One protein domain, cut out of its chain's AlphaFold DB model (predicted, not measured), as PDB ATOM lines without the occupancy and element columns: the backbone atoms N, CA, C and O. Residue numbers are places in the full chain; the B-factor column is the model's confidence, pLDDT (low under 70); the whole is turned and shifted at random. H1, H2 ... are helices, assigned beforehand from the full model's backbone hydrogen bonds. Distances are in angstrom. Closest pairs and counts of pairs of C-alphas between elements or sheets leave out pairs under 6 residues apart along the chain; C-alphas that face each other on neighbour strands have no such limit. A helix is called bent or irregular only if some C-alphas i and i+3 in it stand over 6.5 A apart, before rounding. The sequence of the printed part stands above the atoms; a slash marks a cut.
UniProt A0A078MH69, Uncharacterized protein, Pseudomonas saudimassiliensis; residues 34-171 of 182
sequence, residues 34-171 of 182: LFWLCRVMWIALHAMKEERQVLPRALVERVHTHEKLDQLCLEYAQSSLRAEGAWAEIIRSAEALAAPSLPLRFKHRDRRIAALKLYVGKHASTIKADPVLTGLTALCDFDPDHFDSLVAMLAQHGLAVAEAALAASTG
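What this domain is: This is residues 34 to 171 of the 182 residues of an uncharacterized protein of Pseudomonas saudimassiliensis (UniProt A0A078MH69). What shape do these atoms make? They make a slab of mostly crossed helices: H3 and H6 lie side by side in its middle, running opposite ways, H4 and H5 cross at one end, and H1, H2 and the arm H7b cluster at the other. The arm H7a runs along one border of the slab and turns a corner into H7b. What is it built of, and how large is it? The printed part has 138 residues with seven named helices, H1 to H7 in order along the chain, and no named strand; its class is all helix. It is compact, with a radius of gyration of the C-alphas of 15.2 A and spans of 42 by 32 by 21 A.

How they stand to each other: What does the first helix touch? H1, residues 34 to 47, touches H6, residues 131 to 139, at a steep tilt of 55 degrees, opposite ways; their closest C-alphas, of Ile 43 and Val 132, are 5.3 A apart. With residues 41 to 45 alone, H1 touches H2, residues 56 to 62, about perpendicular at 85 degrees, the closest C-alphas being those of Ala 44 and Leu 59, 6.5 A apart. What follows along the printed part? H3, residues 66 to 80, touches H6 at a shallow tilt of 25 degrees, opposite ways, with the closest C-alphas, of Cys 73 and Leu 136, 5.3 A apart. H4, residues 86 to 96, touches H5, residues 111 to 122, at a steep tilt of 58 degrees, opposite ways; their closest C-alphas, of Ala 94 and Arg 112, are 5.1 A apart. Where does the last helix go? H7, residues 144 to 170, was assigned as one helix by its hydrogen bonds but is bent, with C-alphas 156 and 159 8.2 A apart; its arms H7a, residues 144 to 156, and H7b, residues 159 to 170, are about perpendicular at 87 degrees. H7b touches H1, the closest C-alphas being those of Trp 42 and Ala 165, 5.9 A apart, while H7a touches no helix. How are the backbones? In H1 to H6, H7a and H7b every O i to N i+4 pair is within hydrogen-bond range.

Where its parts are: Where does H1 begin? Its C-alpha 34 is at (-48.719, -17.510, 49.644). Which elements are long? H3 is 20.7 A from first to last C-alpha, H1 19.6 A and H7a 18.4 A. Where does H7b end? C-alpha 170 is at (-65.476, -27.282, 50.784).

The domain as a whole: How far does it reach? The two C-alphas farthest apart, of Pro 100 and Gly 171, are 47.6 A apart. Is it continuous? The printed part has no cut, and the link from H4 to H5, 14 residues, is long. Where is confidence low? The mean pLDDT of the printed part is 73.0, and 60 residues are under 70, among them residues 34 to 54 and 142 to 171.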
ATOM      1  N   LEU A  34     -47.323 -17.265  49.258       47.00
ATOM      2  CA  LEU A  34     -48.719 -17.510  49.644       47.00
ATOM      3  C   LEU A  34     -49.525 -18.135  48.502       47.00
ATOM      4  O   LEU A  34     -50.230 -19.119  48.706       47.00
ATOM      5  N   PHE A  35     -49.388 -17.606  47.283       51.53
ATOM      6  CA  PHE A  35     -50.059 -18.166  46.107       51.53
ATOM      7  C   PHE A  35     -49.584 -19.595  45.805       51.53
ATOM      8  O   PHE A  35     -50.359 -20.430  45.333       51.53
ATOM      9  N   TRP A  36     -48.317 -19.885  46.104       59.28
ATOM     10  CA  TRP A  36     -47.707 -21.195  45.925       59.28
ATOM     11  C   TRP A  36     -48.147 -22.195  46.994       59.28
ATOM     12  O   TRP A  36     -48.589 -23.280  46.622       59.28
ATOM     13  N   LEU A  37     -48.158 -21.824  48.282       57.09
ATOM     14  CA  LEU A  37     -48.776 -22.645  49.330       57.09
ATOM     15  C   LEU A  37     -50.230 -22.951  48.965       57.09
ATOM     16  O   LEU A  37     -50.610 -24.111  48.882       57.09
ATOM     17  N   CYS A  38     -51.031 -21.930  48.658       56.44
ATOM     18  CA  CYS A  38     -52.426 -22.115  48.267       56.44
ATOM     19  C   CYS A  38     -52.568 -23.089  47.091       56.44
ATOM     20  O   CYS A  38     -53.481 -23.908  47.095       56.44
ATOM     21  N   ARG A  39     -51.654 -23.057  46.113       59.69
ATOM     22  CA  ARG A  39     -51.644 -24.005  44.991       59.69
ATOM     23  C   ARG A  39     -51.269 -25.418  45.413       59.69
ATOM     24  O   ARG A  39     -52.015 -26.323  45.073       59.69
ATOM     25  N   VAL A  40     -50.177 -25.619  46.149       64.62
ATOM     26  CA  VAL A  40     -49.757 -26.944  46.646       64.62
ATOM     27  C   VAL A  40     -50.863 -27.579  47.482       64.62
ATOM     28  O   VAL A  40     -51.177 -28.755  47.318       64.62
ATOM     29  N   MET A  41     -51.505 -26.786  48.335       62.69
ATOM     30  CA  MET A  41     -52.555 -27.255  49.230       62.69
ATOM     31  C   MET A  41     -53.858 -27.511  48.489       62.69
ATOM     32  O   MET A  41     -54.468 -28.549  48.703       62.69
ATOM     33  N   TRP A  42     -54.249 -26.642  47.556       64.75
ATOM     34  CA  TRP A  42     -55.391 -26.881  46.674       64.75
ATOM     35  C   TRP A  42     -55.198 -28.139  45.817       64.75
ATOM     36  O   TRP A  42     -56.105 -28.955  45.694       64.75
ATOM     37  N   ILE A  43     -53.996 -28.334  45.281       62.41
ATOM     38  CA  ILE A  43     -53.613 -29.512  44.502       62.41
ATOM     39  C   ILE A  43     -53.683 -30.781  45.362       62.41
ATOM     40  O   ILE A  43     -54.303 -31.756  44.952       62.41
ATOM     41  N   ALA A  44     -53.098 -30.762  46.561       63.59
ATOM     42  CA  ALA A  44     -53.131 -31.893  47.481       63.59
ATOM     43  C   ALA A  44     -54.567 -32.200  47.953       63.59
ATOM     44  O   ALA A  44     -54.968 -33.356  47.986       63.59
ATOM     45  N   LEU A  45     -55.386 -31.179  48.219       62.62
ATOM     46  CA  LEU A  45     -56.810 -31.323  48.544       62.62
ATOM     47  C   LEU A  45     -57.612 -31.965  47.412       62.62
ATOM     48  O   LEU A  45     -58.438 -32.843  47.650       62.62
ATOM     49  N   HIS A  46     -57.377 -31.535  46.174       62.84
ATOM     50  CA  HIS A  46     -58.068 -32.079  45.012       62.84
ATOM     51  C   HIS A  46     -57.593 -33.487  44.648       62.84
ATOM     52  O   HIS A  46     -58.425 -34.310  44.272       62.84
ATOM     53  N   ALA A  47     -56.302 -33.783  44.817       60.31
ATOM     54  CA  ALA A  47     -55.766 -35.134  44.688       60.31
ATOM     55  C   ALA A  47     -56.405 -36.106  45.687       60.31
ATOM     56  O   ALA A  47     -56.632 -37.269  45.368       60.31
ATOM     57  N   MET A  48     -56.743 -35.605  46.874       61.88
ATOM     58  CA  MET A  48     -57.286 -36.382  47.983       61.88
ATOM     59  C   MET A  48     -58.815 -36.334  48.075       61.88
ATOM     60  O   MET A  48     -59.365 -36.785  49.070       61.88
ATOM     61  N   LYS A  49     -59.542 -35.834  47.063       55.25
ATOM     62  CA  LYS A  49     -61.021 -35.775  47.094       55.25
ATOM     63  C   LYS A  49     -61.712 -37.138  47.268       55.25
ATOM     64  O   LYS A  49     -62.903 -37.170  47.572       55.25
ATOM     65  N   GLU A  50     -60.998 -38.246  47.082       53.31
ATOM     66  CA  GLU A  50     -61.489 -39.590  47.414       53.31
ATOM     67  C   GLU A  50     -61.411 -39.899  48.928       53.31
ATOM     68  O   GLU A  50     -62.227 -40.669  49.441       53.31
ATOM     69  N   GLU A  51     -60.515 -39.245  49.678       55.25
ATOM     70  CA  GLU A  51     -60.428 -39.313  51.141       55.25
ATOM     71  C   GLU A  51     -61.437 -38.333  51.772       55.25
ATOM     72  O   GLU A  51     -61.289 -37.113  51.737       55.25
ATOM     73  N   ARG A  52     -62.504 -38.869  52.381       52.19
ATOM     74  CA  ARG A  52     -63.646 -38.092  52.911       52.19
ATOM     75  C   ARG A  52     -63.305 -37.069  54.009       52.19
ATOM     76  O   ARG A  52     -64.168 -36.260  54.336       52.19
ATOM     77  N   GLN A  53     -62.103 -37.100  54.587       61.84
ATOM     78  CA  GLN A  53     -61.636 -36.122  55.576       61.84
ATOM     79  C   GLN A  53     -60.126 -35.924  55.455       61.84
ATOM     80  O   GLN A  53     -59.343 -36.736  55.944       61.84
ATOM     81  N   VAL A  54     -59.716 -34.821  54.836       64.44
ATOM     82  CA  VAL A  54     -58.305 -34.456  54.724       64.44
ATOM     83  C   VAL A  54     -57.989 -33.387  55.761       64.44
ATOM     84  O   VAL A  54     -58.510 -32.274  55.698       64.44
ATOM     85  N   LEU A  55     -57.139 -33.720  56.732       70.75
ATOM     86  CA  LEU A  55     -56.740 -32.773  57.769       70.75
ATOM     87  C   LEU A  55     -55.652 -31.814  57.247       70.75
ATOM     88  O   LEU A  55     -54.664 -32.274  56.671       70.75
ATOM     89  N   PRO A  56     -55.751 -30.506  57.543       66.19
ATOM     90  CA  PRO A  56     -54.736 -29.496  57.235       66.19
ATOM     91  C   PRO A  56     -53.287 -29.912  57.542       66.19
ATOM     92  O   PRO A  56     -52.391 -29.749  56.717       66.19
ATOM     93  N   ARG A  57     -53.057 -30.527  58.710       69.31
ATOM     94  CA  ARG A  57     -51.730 -31.021  59.119       69.31
ATOM     95  C   ARG A  57     -51.224 -32.169  58.244       69.31
ATOM     96  O   ARG A  57     -50.042 -32.209  57.930       69.31
ATOM     97  N   ALA A  58     -52.110 -33.070  57.824       72.25
ATOM     98  CA  ALA A  58     -51.748 -34.186  56.952       72.25
ATOM     99  C   ALA A  58     -51.329 -33.701  55.553       72.25
ATOM    100  O   ALA A  58     -50.432 -34.279  54.945       72.25
ATOM    101  N   LEU A  59     -51.930 -32.607  55.069       68.81
ATOM    102  CA  LEU A  59     -51.543 -31.968  53.807       68.81
ATOM    103  C   LEU A  59     -50.138 -31.383  53.873       68.81
ATOM    104  O   LEU A  59     -49.339 -31.648  52.980       68.81
ATOM    105  N   VAL A  60     -49.834 -30.626  54.933       70.06
ATOM    106  CA  VAL A  60     -48.491 -30.060  55.148       70.06
ATOM    107  C   VAL A  60     -47.455 -31.179  55.215       70.06
ATOM    108  O   VAL A  60     -46.436 -31.118  54.532       70.06
ATOM    109  N   GLU A  61     -47.747 -32.242  55.966       72.56
ATOM    110  CA  GLU A  61     -46.842 -33.381  56.095       72.56
ATOM    111  C   GLU A  61     -46.556 -34.082  54.767       72.56
ATOM    112  O   GLU A  61     -45.419 -34.496  54.553       72.56
ATOM    113  N   ARG A  62     -47.539 -34.201  53.866       73.31
ATOM    114  CA  ARG A  62     -47.391 -34.870  52.559       73.31
ATOM    115  C   ARG A  62     -46.593 -34.073  51.525       73.31
ATOM    116  O   ARG A  62     -46.247 -34.626  50.490       73.31
ATOM    117  N   VAL A  63     -46.271 -32.809  51.788       74.25
ATOM    118  CA  VAL A  63     -45.514 -31.957  50.847       74.25
ATOM    119  C   VAL A  63     -44.243 -31.378  51.464       74.25
ATOM    120  O   VAL A  63     -43.583 -30.547  50.852       74.25
ATOM    121  N   HIS A  64     -43.888 -31.829  52.670       73.12
ATOM    122  CA  HIS A  64     -42.780 -31.280  53.455       73.12
ATOM    123  C   HIS A  64     -41.389 -31.622  52.898       73.12
ATOM    124  O   HIS A  64     -40.407 -30.998  53.272       73.12
ATOM    125  N   THR A  65     -41.280 -32.619  52.019       77.44
ATOM    126  CA  THR A  65     -40.016 -32.975  51.361       77.44
ATOM    127  C   THR A  65     -40.243 -33.199  49.871       77.44
ATOM    128  O   THR A  65     -41.357 -33.524  49.446       77.44
ATOM    129  N   HIS A  66     -39.182 -33.067  49.074       77.62
ATOM    130  CA  HIS A  66     -39.223 -33.373  47.644       77.62
ATOM    131  C   HIS A  66     -39.697 -34.796  47.355       77.62
ATOM    132  O   HIS A  66     -40.485 -34.996  46.441       77.62
ATOM    133  N   GLU A  67     -39.273 -35.765  48.161       84.56
ATOM    134  CA  GLU A  67     -39.677 -37.166  48.023       84.56
ATOM    135  C   GLU A  67     -41.179 -37.349  48.257       84.56
ATOM    136  O   GLU A  67     -41.846 -38.057  47.508       84.56
ATOM    137  N   LYS A  68     -41.737 -36.679  49.273       82.88
ATOM    138  CA  LYS A  68     -43.172 -36.754  49.560       82.88
ATOM    139  C   LYS A  68     -44.001 -36.036  48.489       82.88
ATOM    140  O   LYS A  68     -45.043 -36.547  48.085       82.88
ATOM    141  N   LEU A  69     -43.511 -34.906  47.975       80.19
ATOM    142  CA  LEU A  69     -44.120 -34.215  46.837       80.19
ATOM    143  C   LEU A  69     -44.077 -35.073  45.560       80.19
ATOM    144  O   LEU A  69     -45.078 -35.153  44.849       80.19
ATOM    145  N   ASP A  70     -42.947 -35.731  45.284       86.81
ATOM    146  CA  ASP A  70     -42.809 -36.673  44.170       86.81
ATOM    147  C   ASP A  70     -43.814 -37.813  44.316       86.81
ATOM    148  O   ASP A  70     -44.556 -38.116  43.384       86.81
ATOM    149  N   GLN A  71     -43.897 -38.402  45.506       87.12
ATOM    150  CA  GLN A  71     -44.831 -39.479  45.793       87.12
ATOM    151  C   GLN A  71     -46.290 -39.036  45.600       87.12
ATOM    152  O   GLN A  71     -47.043 -39.740  44.932       87.12
ATOM    153  N   LEU A  72     -46.676 -37.848  46.078       83.00
ATOM    154  CA  LEU A  72     -48.011 -37.279  45.853       83.00
ATOM    155  C   LEU A  72     -48.305 -37.071  44.357       83.00
ATOM    156  O   LEU A  72     -49.400 -37.378  43.885       83.00
ATOM    157  N   CYS A  73     -47.326 -36.565  43.604       85.19
ATOM    158  CA  CYS A  73     -47.425 -36.390  42.155       85.19
ATOM    159  C   CYS A  73     -47.661 -37.726  41.438       85.19
ATOM    160  O   CYS A  73     -48.534 -37.821  40.575       85.19
ATOM    161  N   LEU A  74     -46.921 -38.767  41.822       88.94
ATOM    162  CA  LEU A  74     -47.027 -40.102  41.236       88.94
ATOM    163  C   LEU A  74     -48.338 -40.800  41.619       88.94
ATOM    164  O   LEU A  74     -48.970 -41.383  40.742       88.94
ATOM    165  N   GLU A  75     -48.768 -40.711  42.882       86.12
ATOM    166  CA  GLU A  75     -50.058 -41.237  43.360       86.12
ATOM    167  C   GLU A  75     -51.223 -40.620  42.580       86.12
ATOM    168  O   GLU A  75     -52.090 -41.336  42.073       86.12
ATOM    169  N   TYR A  76     -51.204 -39.295  42.409       83.25
ATOM    170  CA  TYR A  76     -52.210 -38.606  41.609       83.25
ATOM    171  C   TYR A  76     -52.148 -39.019  40.139       83.25
ATOM    172  O   TYR A  76     -53.168 -39.338  39.538       83.25
ATOM    173  N   ALA A  77     -50.952 -39.051  39.546       85.81
ATOM    174  CA  ALA A  77     -50.793 -39.440  38.151       85.81
ATOM    175  C   ALA A  77     -51.315 -40.861  37.892       85.81
ATOM    176  O   ALA A  77     -51.950 -41.094  36.866       85.81
ATOM    177  N   GLN A  78     -51.096 -41.798  38.820       86.62
ATOM    178  CA  GLN A  78     -51.619 -43.162  38.731       86.62
ATOM    179  C   GLN A  78     -53.151 -43.214  38.757       86.62
ATOM    180  O   GLN A  78     -53.735 -44.000  38.012       86.62
ATOM    181  N   SER A  79     -53.811 -42.385  39.572       81.50
ATOM    182  CA  SER A  79     -55.280 -42.342  39.635       81.50
ATOM    183  C   SER A  79     -55.903 -41.565  38.465       81.50
ATOM    184  O   SER A  79     -56.984 -41.923  37.977       81.50
ATOM    185  N   SER A  80     -55.221 -40.527  37.970       79.56
ATOM    186  CA  SER A  80     -55.724 -39.645  36.914       79.56
ATOM    187  C   SER A  80     -55.461 -40.178  35.501       79.56
ATOM    188  O   SER A  80     -56.290 -40.006  34.604       79.56
ATOM    189  N   LEU A  81     -54.312 -40.822  35.263       83.81
ATOM    190  CA  LEU A  81     -53.933 -41.340  33.945       83.81
ATOM    191  C   LEU A  81     -54.588 -42.702  33.693       83.81
ATOM    192  O   LEU A  81     -53.975 -43.754  33.837       83.81
ATOM    193  N   ARG A  82     -55.848 -42.672  33.253       75.75
ATOM    194  CA  ARG A  82     -56.643 -43.877  32.947       75.75
ATOM    195  C   ARG A  82     -56.313 -44.543  31.606       75.75
ATOM    196  O   ARG A  82     -56.976 -45.506  31.230       75.75
ATOM    197  N   ALA A  83     -55.346 -44.017  30.857       78.38
ATOM    198  CA  ALA A  83     -54.955 -44.585  29.574       78.38
ATOM    199  C   ALA A  83     -54.254 -45.938  29.778       78.38
ATOM    200  O   ALA A  83     -53.293 -46.052  30.542       78.38
ATOM    201  N   GLU A  84     -54.733 -46.967  29.081       78.38
ATOM    202  CA  GLU A  84     -54.171 -48.311  29.165       78.38
ATOM    203  C   GLU A  84     -52.692 -48.311  28.741       78.38
ATOM    204  O   GLU A  84     -52.312 -47.712  27.737       78.38
ATOM    205  N   GLY A  85     -51.829 -48.937  29.546       84.88
ATOM    206  CA  GLY A  85     -50.388 -49.007  29.282       84.88
ATOM    207  C   GLY A  85     -49.585 -47.735  29.593       84.88
ATOM    208  O   GLY A  85     -48.355 -47.800  29.553       84.88
ATOM    209  N   ALA A  86     -50.223 -46.621  29.978       88.06
ATOM    210  CA  ALA A  86     -49.542 -45.366  30.321       88.06
ATOM    211  C   ALA A  86     -48.456 -45.562  31.384       88.06
ATOM    212  O   ALA A  86     -47.304 -45.159  31.218       88.06
ATOM    213  N   TRP A  87     -48.809 -46.249  32.471       90.44
ATOM    214  CA  TRP A  87     -47.886 -46.454  33.581       90.44
ATOM    215  C   TRP A  87     -46.745 -47.418  33.241       90.44
ATOM    216  O   TRP A  87     -45.610 -47.216  33.668       90.44
ATOM    217  N   ALA A  88     -47.014 -48.425  32.408       91.19
ATOM    218  CA  ALA A  88     -45.986 -49.336  31.916       91.19
ATOM    219  C   ALA A  88     -44.979 -48.624  30.995       91.19
ATOM    220  O   ALA A  88     -43.797 -48.970  30.978       91.19
ATOM    221  N   GLU A  89     -45.419 -47.624  30.226       91.62
ATOM    222  CA  GLU A  89     -44.516 -46.755  29.467       91.62
ATOM    223  C   GLU A  89     -43.668 -45.880  30.397       91.62
ATOM    224  O   GLU A  89     -42.446 -45.863  30.256       91.62
ATOM    225  N   ILE A  90     -44.285 -45.231  31.389       91.88
ATOM    226  CA  ILE A  90     -43.587 -44.367  32.353       91.88
ATOM    227  C   ILE A  90     -42.506 -45.136  33.122       91.88
ATOM    228  O   ILE A  90     -41.377 -44.655  33.221       91.88
ATOM    229  N   ILE A  91     -42.811 -46.336  33.627       91.62
ATOM    230  CA  ILE A  91     -41.834 -47.176  34.340       91.62
ATOM    231  C   ILE A  91     -40.646 -47.506  33.431       91.62
ATOM    232  O   ILE A  91     -39.499 -47.278  33.805       91.62
ATOM    233  N   ARG A  92     -40.915 -47.954  32.201       91.12
ATOM    234  CA  ARG A  92     -39.872 -48.301  31.227       91.12
ATOM    235  C   ARG A  92     -38.997 -47.102  30.861       91.12
ATOM    236  O   ARG A  92     -37.784 -47.230  30.718       91.12
ATOM    237  N   SER A  93     -39.598 -45.920  30.718       89.62
ATOM    238  CA  SER A  93     -38.856 -44.678  30.505       89.62
ATOM    239  C   SER A  93     -37.999 -44.315  31.717       89.62
ATOM    240  O   SER A  93     -36.856 -43.910  31.534       89.62
ATOM    241  N   ALA A  94     -38.499 -44.495  32.940       89.69
ATOM    242  CA  ALA A  94     -37.735 -44.238  34.160       89.69
ATOM    243  C   ALA A  94     -36.527 -45.180  34.309       89.69
ATOM    244  O   ALA A  94     -35.465 -44.748  34.753       89.69
ATOM    245  N   GLU A  95     -36.664 -46.443  33.901       87.12
ATOM    246  CA  GLU A  95     -35.565 -47.418  33.859       87.12
ATOM    247  C   GLU A  95     -34.501 -47.043  32.818       87.12
ATOM    248  O   GLU A  95     -33.303 -47.149  33.086       87.12
ATOM    249  N   ALA A  96     -34.929 -46.559  31.646       83.75
ATOM    250  CA  ALA A  96     -34.034 -46.103  30.579       83.75
ATOM    251  C   ALA A  96     -33.292 -44.795  30.921       83.75
ATOM    252  O   ALA A  96     -32.214 -44.520  30.388       83.75
ATOM    253  N   LEU A  97     -33.847 -43.989  31.827       80.62
ATOM    254  CA  LEU A  97     -33.221 -42.797  32.392       80.62
ATOM    255  C   LEU A  97     -32.188 -43.198  33.466       80.62
ATOM    256  O   LEU A  97     -32.393 -43.029  34.669       80.62
ATOM    257  N   ALA A  98     -31.060 -43.771  33.040       64.94
ATOM    258  CA  ALA A  98     -29.918 -44.021  33.919       64.94
ATOM    259  C   ALA A  98     -29.309 -42.699  34.448       64.94
ATOM    260  O   ALA A  98     -29.418 -41.647  33.822       64.94
ATOM    261  N   ALA A  99     -28.606 -42.745  35.587       58.25
ATOM    262  CA  ALA A  99     -28.057 -41.565  36.274       58.25
ATOM    263  C   ALA A  99     -27.274 -40.541  35.406       58.25
ATOM    264  O   ALA A  99     -27.399 -39.351  35.694       58.25
ATOM    265  N   PRO A 100     -26.500 -40.916  34.363       58.62
ATOM    266  CA  PRO A 100     -25.802 -39.926  33.537       58.62
ATOM    267  C   PRO A 100     -26.689 -39.214  32.498       58.62
ATOM    268  O   PRO A 100     -26.264 -38.196  31.965       58.62
ATOM    269  N   SER A 101     -27.894 -39.716  32.196       64.50
ATOM    270  CA  SER A 101     -28.818 -39.110  31.218       64.50
ATOM    271  C   SER A 101     -29.939 -38.286  31.858       64.50
ATOM    272  O   SER A 101     -30.766 -37.706  31.151       64.50
ATOM    273  N   LEU A 102     -29.975 -38.209  33.191       70.00
ATOM    274  CA  LEU A 102     -30.978 -37.443  33.917       70.00
ATOM    275  C   LEU A 102     -30.633 -35.940  33.895       70.00
ATOM    276  O   LEU A 102     -29.507 -35.578  34.245       70.00
ATOM    277  N   PRO A 103     -31.574 -35.039  33.551       70.00
ATOM    278  CA  PRO A 103     -31.336 -33.603  33.677       70.00
ATOM    279  C   PRO A 103     -30.966 -33.228  35.118       70.00
ATOM    280  O   PRO A 103     -31.552 -33.763  36.061       70.00
ATOM    281  N   LEU A 104     -30.045 -32.269  35.292       71.75
ATOM    282  CA  LEU A 104     -29.502 -31.876  36.604       71.75
ATOM    283  C   LEU A 104     -30.588 -31.597  37.654       71.75
ATOM    284  O   LEU A 104     -30.478 -32.065  38.783       71.75
ATOM    285  N   ARG A 105     -31.674 -30.925  37.261       70.44
ATOM    286  CA  ARG A 105     -32.803 -30.605  38.152       70.44
ATOM    287  C   ARG A 105     -33.566 -31.820  38.693       70.44
ATOM    288  O   ARG A 105     -34.230 -31.718  39.712       70.44
ATOM    289  N   PHE A 106     -33.465 -32.976  38.037       76.69
ATOM    290  CA  PHE A 106     -34.091 -34.219  38.496       76.69
ATOM    291  C   PHE A 106     -33.111 -35.147  39.219       76.69
ATOM    292  O   PHE A 106     -33.521 -36.205  39.682       76.69
ATOM    293  N   LYS A 107     -31.821 -34.791  39.327       74.19
ATOM    294  CA  LYS A 107     -30.762 -35.678  39.849       74.19
ATOM    295  C   LYS A 107     -31.057 -36.218  41.256       74.19
ATOM    296  O   LYS A 107     -30.620 -37.317  41.586       74.19
ATOM    297  N   HIS A 108     -31.811 -35.459  42.048       77.12
ATOM    298  CA  HIS A 108     -32.218 -35.794  43.416       77.12
ATOM    299  C   HIS A 108     -33.722 -36.096  43.541       77.12
ATOM    300  O   HIS A 108     -34.260 -36.072  44.642       77.12
ATOM    301  N   ARG A 109     -34.411 -36.336  42.420       81.50
ATOM    302  CA  ARG A 109     -35.849 -36.625  42.363       81.50
ATOM    303  C   ARG A 109     -36.091 -38.086  42.024       81.50
ATOM    304  O   ARG A 109     -35.217 -38.776  41.488       81.50
ATOM    305  N   ASP A 110     -37.310 -38.545  42.271       88.75
ATOM    306  CA  ASP A 110     -37.747 -39.831  41.747       88.75
ATOM    307  C   ASP A 110     -37.728 -39.801  40.207       88.75
ATOM    308  O   ASP A 110     -38.342 -38.946  39.563       88.75
ATOM    309  N   ARG A 111     -37.027 -40.752  39.576       88.38
ATOM    310  CA  ARG A 111     -36.859 -40.795  38.109       88.38
ATOM    311  C   ARG A 111     -38.189 -40.934  37.368       88.38
ATOM    312  O   ARG A 111     -38.296 -40.519  36.212       88.38
ATOM    313  N   ARG A 112     -39.212 -41.482  38.031       91.38
ATOM    314  CA  ARG A 112     -40.571 -41.593  37.493       91.38
ATOM    315  C   ARG A 112     -41.199 -40.226  37.254       91.38
ATOM    316  O   ARG A 112     -42.017 -40.119  36.352       91.38
ATOM    317  N   ILE A 113     -40.783 -39.175  37.960       89.62
ATOM    318  CA  ILE A 113     -41.232 -37.800  37.702       89.62
ATOM    319  C   ILE A 113     -40.741 -37.319  36.343       89.62
ATOM    320  O   ILE A 113     -41.530 -36.845  35.527       89.62
ATOM    321  N   ALA A 114     -39.448 -37.483  36.061       88.19
ATOM    322  CA  ALA A 114     -38.893 -37.113  34.765       88.19
ATOM    323  C   ALA A 114     -39.582 -37.895  33.631       88.19
ATOM    324  O   ALA A 114     -39.993 -37.305  32.629       88.19
ATOM    325  N   ALA A 115     -39.793 -39.201  33.822       90.31
ATOM    326  CA  ALA A 115     -40.513 -40.048  32.873       90.31
ATOM    327  C   ALA A 115     -41.989 -39.644  32.693       90.31
ATOM    328  O   ALA A 115     -42.466 -39.564  31.563       90.31
ATOM    329  N   LEU A 116     -42.698 -39.324  33.780       90.62
ATOM    330  CA  LEU A 116     -44.081 -38.842  33.762       90.62
ATOM    331  C   LEU A 116     -44.206 -37.564  32.930       90.62
ATOM    332  O   LEU A 116     -45.103 -37.450  32.098       90.62
ATOM    333  N   LYS A 117     -43.284 -36.613  33.098       87.44
ATOM    334  CA  LYS A 117     -43.301 -35.364  32.325       87.44
ATOM    335  C   LYS A 117     -43.023 -35.594  30.844       87.44
ATOM    336  O   LYS A 117     -43.675 -34.970  30.008       87.44
ATOM    337  N   LEU A 118     -42.096 -36.495  30.513       87.00
ATOM    338  CA  LEU A 118     -41.858 -36.899  29.125       87.00
ATOM    339  C   LEU A 118     -43.109 -37.534  28.516       87.00
ATOM    340  O   LEU A 118     -43.479 -37.186  27.398       87.00
ATOM    341  N   TYR A 119     -43.787 -38.405  29.264       89.38
ATOM    342  CA  TYR A 119     -45.020 -39.050  28.829       89.38
ATOM    343  C   TYR A 119     -46.139 -38.029  28.576       89.38
ATOM    344  O   TYR A 119     -46.691 -37.975  27.478       89.38
ATOM    345  N   VAL A 120     -46.423 -37.151  29.544       86.50
ATOM    346  CA  VAL A 120     -47.450 -36.105  29.403       86.50
ATOM    347  C   VAL A 120     -47.126 -35.162  28.241       86.50
ATOM    348  O   VAL A 120     -48.016 -34.839  27.462       86.50
ATOM    349  N   GLY A 121     -45.862 -34.762  28.075       84.56
ATOM    350  CA  GLY A 121     -45.436 -33.912  26.959       84.56
ATOM    351  C   GLY A 121     -45.578 -34.596  25.596       84.56
ATOM    352  O   GLY A 121     -46.123 -34.007  24.665       84.56
ATOM    353  N   LYS A 122     -45.147 -35.859  25.483       85.50
ATOM    354  CA  LYS A 122     -45.262 -36.672  24.259       85.50
ATOM    355  C   LYS A 122     -46.719 -36.876  23.837       85.50
ATOM    356  O   LYS A 122     -47.012 -36.909  22.645       85.50
ATOM    357  N   HIS A 123     -47.619 -37.000  24.807       84.31
ATOM    358  CA  HIS A 123     -49.034 -37.286  24.589       84.31
ATOM    359  C   HIS A 123     -49.946 -36.075  24.832       84.31
ATOM    360  O   HIS A 123     -51.152 -36.253  24.987       84.31
ATOM    361  N   ALA A 124     -49.422 -34.845  24.834       80.12
ATOM    362  CA  ALA A 124     -50.186 -33.638  25.172       80.12
ATOM    363  C   ALA A 124     -51.420 -33.400  24.275       80.12
ATOM    364  O   ALA A 124     -52.370 -32.737  24.683       80.12
ATOM    365  N   SER A 125     -51.427 -33.952  23.057       76.81
ATOM    366  CA  SER A 125     -52.561 -33.886  22.128       76.81
ATOM    367  C   SER A 125     -53.694 -34.868  22.450       76.81
ATOM    368  O   SER A 125     -54.821 -34.651  22.010       76.81
ATOM    369  N   THR A 126     -53.421 -35.935  23.206       76.12
ATOM    370  CA  THR A 126     -54.384 -37.011  23.511       76.12
ATOM    371  C   THR A 126     -54.693 -37.131  24.999       76.12
ATOM    372  O   THR A 126     -55.786 -37.546  25.376       76.12
ATOM    373  N   ILE A 127     -53.746 -36.759  25.859       71.38
ATOM    374  CA  ILE A 127     -53.909 -36.715  27.307       71.38
ATOM    375  C   ILE A 127     -54.237 -35.286  27.682       71.38
ATOM    376  O   ILE A 127     -53.384 -34.398  27.669       71.38
ATOM    377  N   LYS A 128     -55.490 -35.071  28.067       68.12
ATOM    378  CA  LYS A 128     -55.888 -33.822  28.696       68.12
ATOM    379  C   LYS A 128     -55.437 -33.874  30.153       68.12
ATOM    380  O   LYS A 128     -56.200 -34.302  31.014       68.12
ATOM    381  N   ALA A 129     -54.180 -33.505  30.406       67.56
ATOM    382  CA  ALA A 129     -53.692 -33.335  31.768       67.56
ATOM    383  C   ALA A 129     -54.603 -32.326  32.469       67.56
ATOM    384  O   ALA A 129     -54.820 -31.216  31.972       67.56
ATOM    385  N   ASP A 130     -55.204 -32.745  33.577       73.19
ATOM    386  CA  ASP A 130     -56.022 -31.838  34.356       73.19
ATOM    387  C   ASP A 130     -55.129 -30.798  35.071       73.19
ATOM    388  O   ASP A 130     -53.911 -30.984  35.201       73.19
ATOM    389  N   PRO A 131     -55.714 -29.685  35.545       70.88
ATOM    390  CA  PRO A 131     -54.950 -28.633  36.211       70.88
ATOM    391  C   PRO A 131     -54.182 -29.094  37.460       70.88
ATOM    392  O   PRO A 131     -53.196 -28.456  37.827       70.88
ATOM    393  N   VAL A 132     -54.614 -30.179  38.113       72.38
ATOM    394  CA  VAL A 132     -53.974 -30.728  39.316       72.38
ATOM    395  C   VAL A 132     -52.687 -31.451  38.923       72.38
ATOM    396  O   VAL A 132     -51.635 -31.145  39.483       72.38
ATOM    397  N   LEU A 133     -52.721 -32.314  37.901       78.12
ATOM    398  CA  LEU A 133     -51.528 -32.988  37.376       78.12
ATOM    399  C   LEU A 133     -50.514 -31.982  36.816       78.12
ATOM    400  O   LEU A 133     -49.312 -32.097  37.066       78.12
ATOM    401  N   THR A 134     -50.980 -30.964  36.085       74.88
ATOM    402  CA  THR A 134     -50.112 -29.874  35.608       74.88
ATOM    403  C   THR A 134     -49.475 -29.117  36.773       74.88
ATOM    404  O   THR A 134     -48.285 -28.812  36.733       74.88
ATOM    405  N   GLY A 135     -50.238 -28.852  37.833       72.00
ATOM    406  CA  GLY A 135     -49.722 -28.235  39.046       72.00
ATOM    407  C   GLY A 135     -48.648 -29.084  39.736       72.00
ATOM    408  O   GLY A 135     -47.550 -28.589  39.974       72.00
ATOM    409  N   LEU A 136     -48.925 -30.366  40.002       75.88
ATOM    410  CA  LEU A 136     -47.987 -31.296  40.655       75.88
ATOM    411  C   LEU A 136     -46.683 -31.444  39.873       75.88
ATOM    412  O   LEU A 136     -45.596 -31.359  40.439       75.88
ATOM    413  N   THR A 137     -46.778 -31.615  38.557       78.12
ATOM    414  CA  THR A 137     -45.594 -31.774  37.702       78.12
ATOM    415  C   THR A 137     -44.749 -30.503  37.612       78.12
ATOM    416  O   THR A 137     -43.527 -30.614  37.519       78.12
ATOM    417  N   ALA A 138     -45.357 -29.314  37.689       74.69
ATOM    418  CA  ALA A 138     -44.630 -28.046  37.766       74.69
ATOM    419  C   ALA A 138     -43.930 -27.860  39.122       74.69
ATOM    420  O   ALA A 138     -42.805 -27.373  39.174       74.69
ATOM    421  N   LEU A 139     -44.555 -28.298  40.221       73.25
ATOM    422  CA  LEU A 139     -43.932 -28.279  41.550       73.25
ATOM    423  C   LEU A 139     -42.672 -29.151  41.613       73.25
ATOM    424  O   LEU A 139     -41.747 -28.861  42.369       73.25
ATOM    425  N   CYS A 140     -42.607 -30.193  40.787       77.75
ATOM    426  CA  CYS A 140     -41.447 -31.069  40.736       77.75
ATOM    427  C   CYS A 140     -40.259 -30.527  39.922       77.75
ATOM    428  O   CYS A 140     -39.203 -31.153  39.920       77.75
ATOM    429  N   ASP A 141     -40.408 -29.384  39.244       73.56
ATOM    430  CA  ASP A 141     -39.317 -28.729  38.506       73.56
ATOM    431  C   ASP A 141     -38.495 -27.749  39.349       73.56
ATOM    432  O   ASP A 141     -37.499 -27.219  38.851       73.56
ATOM    433  N   PHE A 142     -38.931 -27.456  40.574       65.69
ATOM    434  CA  PHE A 142     -38.312 -26.417  41.385       65.69
ATOM    435  C   PHE A 142     -36.892 -26.769  41.818       65.69
ATOM    436  O   PHE A 142     -36.546 -27.929  42.057       65.69
ATOM    437  N   ASP A 143     -36.092 -25.713  41.936       66.31
ATOM    438  CA  ASP A 143     -34.774 -25.772  42.540       66.31
ATOM    439  C   ASP A 143     -34.873 -26.180  44.029       66.31
ATOM    440  O   ASP A 143     -35.767 -25.682  44.725       66.31
ATOM    441  N   PRO A 144     -33.992 -27.070  44.525       64.25
ATOM    442  CA  PRO A 144     -34.012 -27.522  45.915       64.25
ATOM    443  C   PRO A 144     -33.914 -26.421  46.966       64.25
ATOM    444  O   PRO A 144     -34.676 -26.466  47.926       64.25
ATOM    445  N   ASP A 145     -33.079 -25.402  46.769       63.81
ATOM    446  CA  ASP A 145     -32.908 -24.339  47.767       63.81
ATOM    447  C   ASP A 145     -34.176 -23.475  47.863       63.81
ATOM    448  O   ASP A 145     -34.589 -23.015  48.937       63.81
ATOM    449  N   HIS A 146     -34.844 -23.286  46.722       62.91
ATOM    450  CA  HIS A 146     -36.134 -22.615  46.675       62.91
ATOM    451  C   HIS A 146     -37.227 -23.454  47.346       62.91
ATOM    452  O   HIS A 146     -38.030 -22.917  48.107       62.91
ATOM    453  N   PHE A 147     -37.248 -24.767  47.113       65.50
ATOM    454  CA  PHE A 147     -38.184 -25.668  47.778       65.50
ATOM    455  C   PHE A 147     -37.980 -25.710  49.296       65.50
ATOM    456  O   PHE A 147     -38.954 -25.583  50.032       65.50
ATOM    457  N   ASP A 148     -36.742 -25.793  49.779       65.56
ATOM    458  CA  ASP A 148     -36.440 -25.817  51.214       65.56
ATOM    459  C   ASP A 148     -36.872 -24.514  51.904       65.56
ATOM    460  O   ASP A 148     -37.461 -24.532  52.989       65.56
ATOM    461  N   SER A 149     -36.688 -23.372  51.235       64.19
ATOM    462  CA  SER A 149     -37.198 -22.075  51.702       64.19
ATOM    463  C   SER A 149     -38.731 -22.063  51.803       64.19
ATOM    464  O   SER A 149     -39.302 -21.538  52.763       64.19
ATOM    465  N   LEU A 150     -39.416 -22.676  50.836       65.25
ATOM    466  CA  LEU A 150     -40.875 -22.809  50.824       65.25
ATOM    467  C   LEU A 150     -41.378 -23.754  51.925       65.25
ATOM    468  O   LEU A 150     -42.380 -23.453  52.576       65.25
ATOM    469  N   VAL A 151     -40.668 -24.855  52.176       63.81
ATOM    470  CA  VAL A 151     -40.941 -25.784  53.281       63.81
ATOM    471  C   VAL A 151     -40.772 -25.092  54.632       63.81
ATOM    472  O   VAL A 151     -41.612 -25.264  55.515       63.81
ATOM    473  N   ALA A 152     -39.747 -24.253  54.791       66.31
ATOM    474  CA  ALA A 152     -39.548 -23.472  56.007       66.31
ATOM    475  C   ALA A 152     -40.709 -22.491  56.259       66.31
ATOM    476  O   ALA A 152     -41.204 -22.388  57.383       66.31
ATOM    477  N   MET A 153     -41.219 -21.830  55.216       63.69
ATOM    478  CA  MET A 153     -42.406 -20.969  55.333       63.69
ATOM    479  C   MET A 153     -43.693 -21.762  55.595       63.69
ATOM    480  O   MET A 153     -44.532 -21.326  56.384       63.69
ATOM    481  N   LEU A 154     -43.846 -22.948  54.997       62.28
ATOM    482  CA  LEU A 154     -44.911 -23.902  55.330       62.28
ATOM    483  C   LEU A 154     -44.845 -24.333  56.802       62.28
ATOM    484  O   LEU A 154     -45.879 -24.439  57.453       62.28
ATOM    485  N   ALA A 155     -43.658 -24.550  57.359       63.00
ATOM    486  CA  ALA A 155     -43.513 -24.908  58.768       63.00
ATOM    487  C   ALA A 155     -43.930 -23.759  59.707       63.00
ATOM    488  O   ALA A 155     -44.479 -24.007  60.778       63.00
ATOM    489  N   GLN A 156     -43.716 -22.506  59.293       64.94
ATOM    490  CA  GLN A 156     -44.062 -21.315  60.077       64.94
ATOM    491  C   GLN A 156     -45.538 -20.902  59.943       64.94
ATOM    492  O   GLN A 156     -46.155 -20.492  60.925       64.94
ATOM    493  N   HIS A 157     -46.120 -21.022  58.745       61.00
ATOM    494  CA  HIS A 157     -47.439 -20.460  58.412       61.00
ATOM    495  C   HIS A 157     -48.408 -21.449  57.746       61.00
ATOM    496  O   HIS A 157     -49.576 -21.126  57.518       61.00
ATOM    497  N   GLY A 158     -47.955 -22.661  57.430       60.69
ATOM    498  CA  GLY A 158     -48.658 -23.595  56.552       60.69
ATOM    499  C   GLY A 158     -49.976 -24.114  57.094       60.69
ATOM    500  O   GLY A 158     -50.859 -24.390  56.294       60.69
ATOM    501  N   LEU A 159     -50.169 -24.181  58.415       65.31
ATOM    502  CA  LEU A 159     -51.430 -24.662  58.988       65.31
ATOM    503  C   LEU A 159     -52.602 -23.705  58.712       65.31
ATOM    504  O   LEU A 159     -53.656 -24.150  58.273       65.31
ATOM    505  N   ALA A 160     -52.410 -22.397  58.892       64.06
ATOM    506  CA  ALA A 160     -53.463 -21.414  58.622       64.06
ATOM    507  C   ALA A 160     -53.818 -21.358  57.125       64.06
ATOM    508  O   ALA A 160     -54.978 -21.199  56.748       64.06
ATOM    509  N   VAL A 161     -52.819 -21.539  56.256       64.69
ATOM    510  CA  VAL A 161     -53.026 -21.570  54.802       64.69
ATOM    511  C   VAL A 161     -53.705 -22.869  54.359       64.69
ATOM    512  O   VAL A 161     -54.589 -22.837  53.504       64.69
ATOM    513  N   ALA A 162     -53.369 -23.995  54.989       64.94
ATOM    514  CA  ALA A 162     -54.024 -25.286  54.796       64.94
ATOM    515  C   ALA A 162     -55.513 -25.234  55.105       64.94
ATOM    516  O   ALA A 162     -56.345 -25.703  54.329       64.94
ATOM    517  N   GLU A 163     -55.825 -24.655  56.258       67.88
ATOM    518  CA  GLU A 163     -57.179 -24.468  56.745       67.88
ATOM    519  C   GLU A 163     -57.973 -23.562  55.799       67.88
ATOM    520  O   GLU A 163     -59.078 -23.923  55.394       67.88
ATOM    521  N   ALA A 164     -57.384 -22.444  55.361       64.56
ATOM    522  CA  ALA A 164     -57.999 -21.542  54.391       64.56
ATOM    523  C   ALA A 164     -58.247 -22.211  53.024       64.56
ATOM    524  O   ALA A 164     -59.308 -22.019  52.425       64.56
ATOM    525  N   ALA A 165     -57.300 -23.017  52.533       65.38
ATOM    526  CA  ALA A 165     -57.440 -23.749  51.274       65.38
ATOM    527  C   ALA A 165     -58.525 -24.838  51.355       65.38
ATOM    528  O   ALA A 165     -59.326 -24.978  50.427       65.38
ATOM    529  N   LEU A 166     -58.587 -25.577  52.469       64.44
ATOM    530  CA  LEU A 166     -59.601 -26.606  52.706       64.44
ATOM    531  C   LEU A 166     -60.998 -25.982  52.760       64.44
ATOM    532  O   LEU A 166     -61.880 -26.421  52.026       64.44
ATOM    533  N   ALA A 167     -61.157 -24.902  53.522       65.31
ATOM    534  CA  ALA A 167     -62.378 -24.105  53.608       65.31
ATOM    535  C   ALA A 167     -62.854 -23.587  52.235       65.31
ATOM    536  O   ALA A 167     -64.009 -23.774  51.846       65.31
ATOM    537  N   ALA A 168     -61.945 -23.024  51.432       62.38
ATOM    538  CA  ALA A 168     -62.260 -22.601  50.066       62.38
ATOM    539  C   ALA A 168     -62.708 -23.770  49.163       62.38
ATOM    540  O   ALA A 168     -63.552 -23.580  48.288       62.38
ATOM    541  N   SER A 169     -62.163 -24.973  49.375       58.75
ATOM    542  CA  SER A 169     -62.488 -26.169  48.586       58.75
ATOM    543  C   SER A 169     -63.821 -26.827  48.973       58.75
ATOM    544  O   SER A 169     -64.492 -27.396  48.109       58.75
ATOM    545  N   THR A 170     -64.218 -26.734  50.247       61.19
ATOM    546  CA  THR A 170     -65.476 -27.282  50.784       61.19
ATOM    547  C   THR A 170     -66.634 -26.282  50.727       61.19
ATOM    548  O   THR A 170     -67.782 -26.664  50.941       61.19
ATOM    549  N   GLY A 171     -66.361 -25.013  50.396       54.78
ATOM    550  CA  GLY A 171     -67.357 -23.937  50.378       54.78
ATOM    551  C   GLY A 171     -67.668 -23.354  51.762       54.78
ATOM    552  O   GLY A 171     -68.505 -22.456  51.873       54.78
TER     553      GLY A 171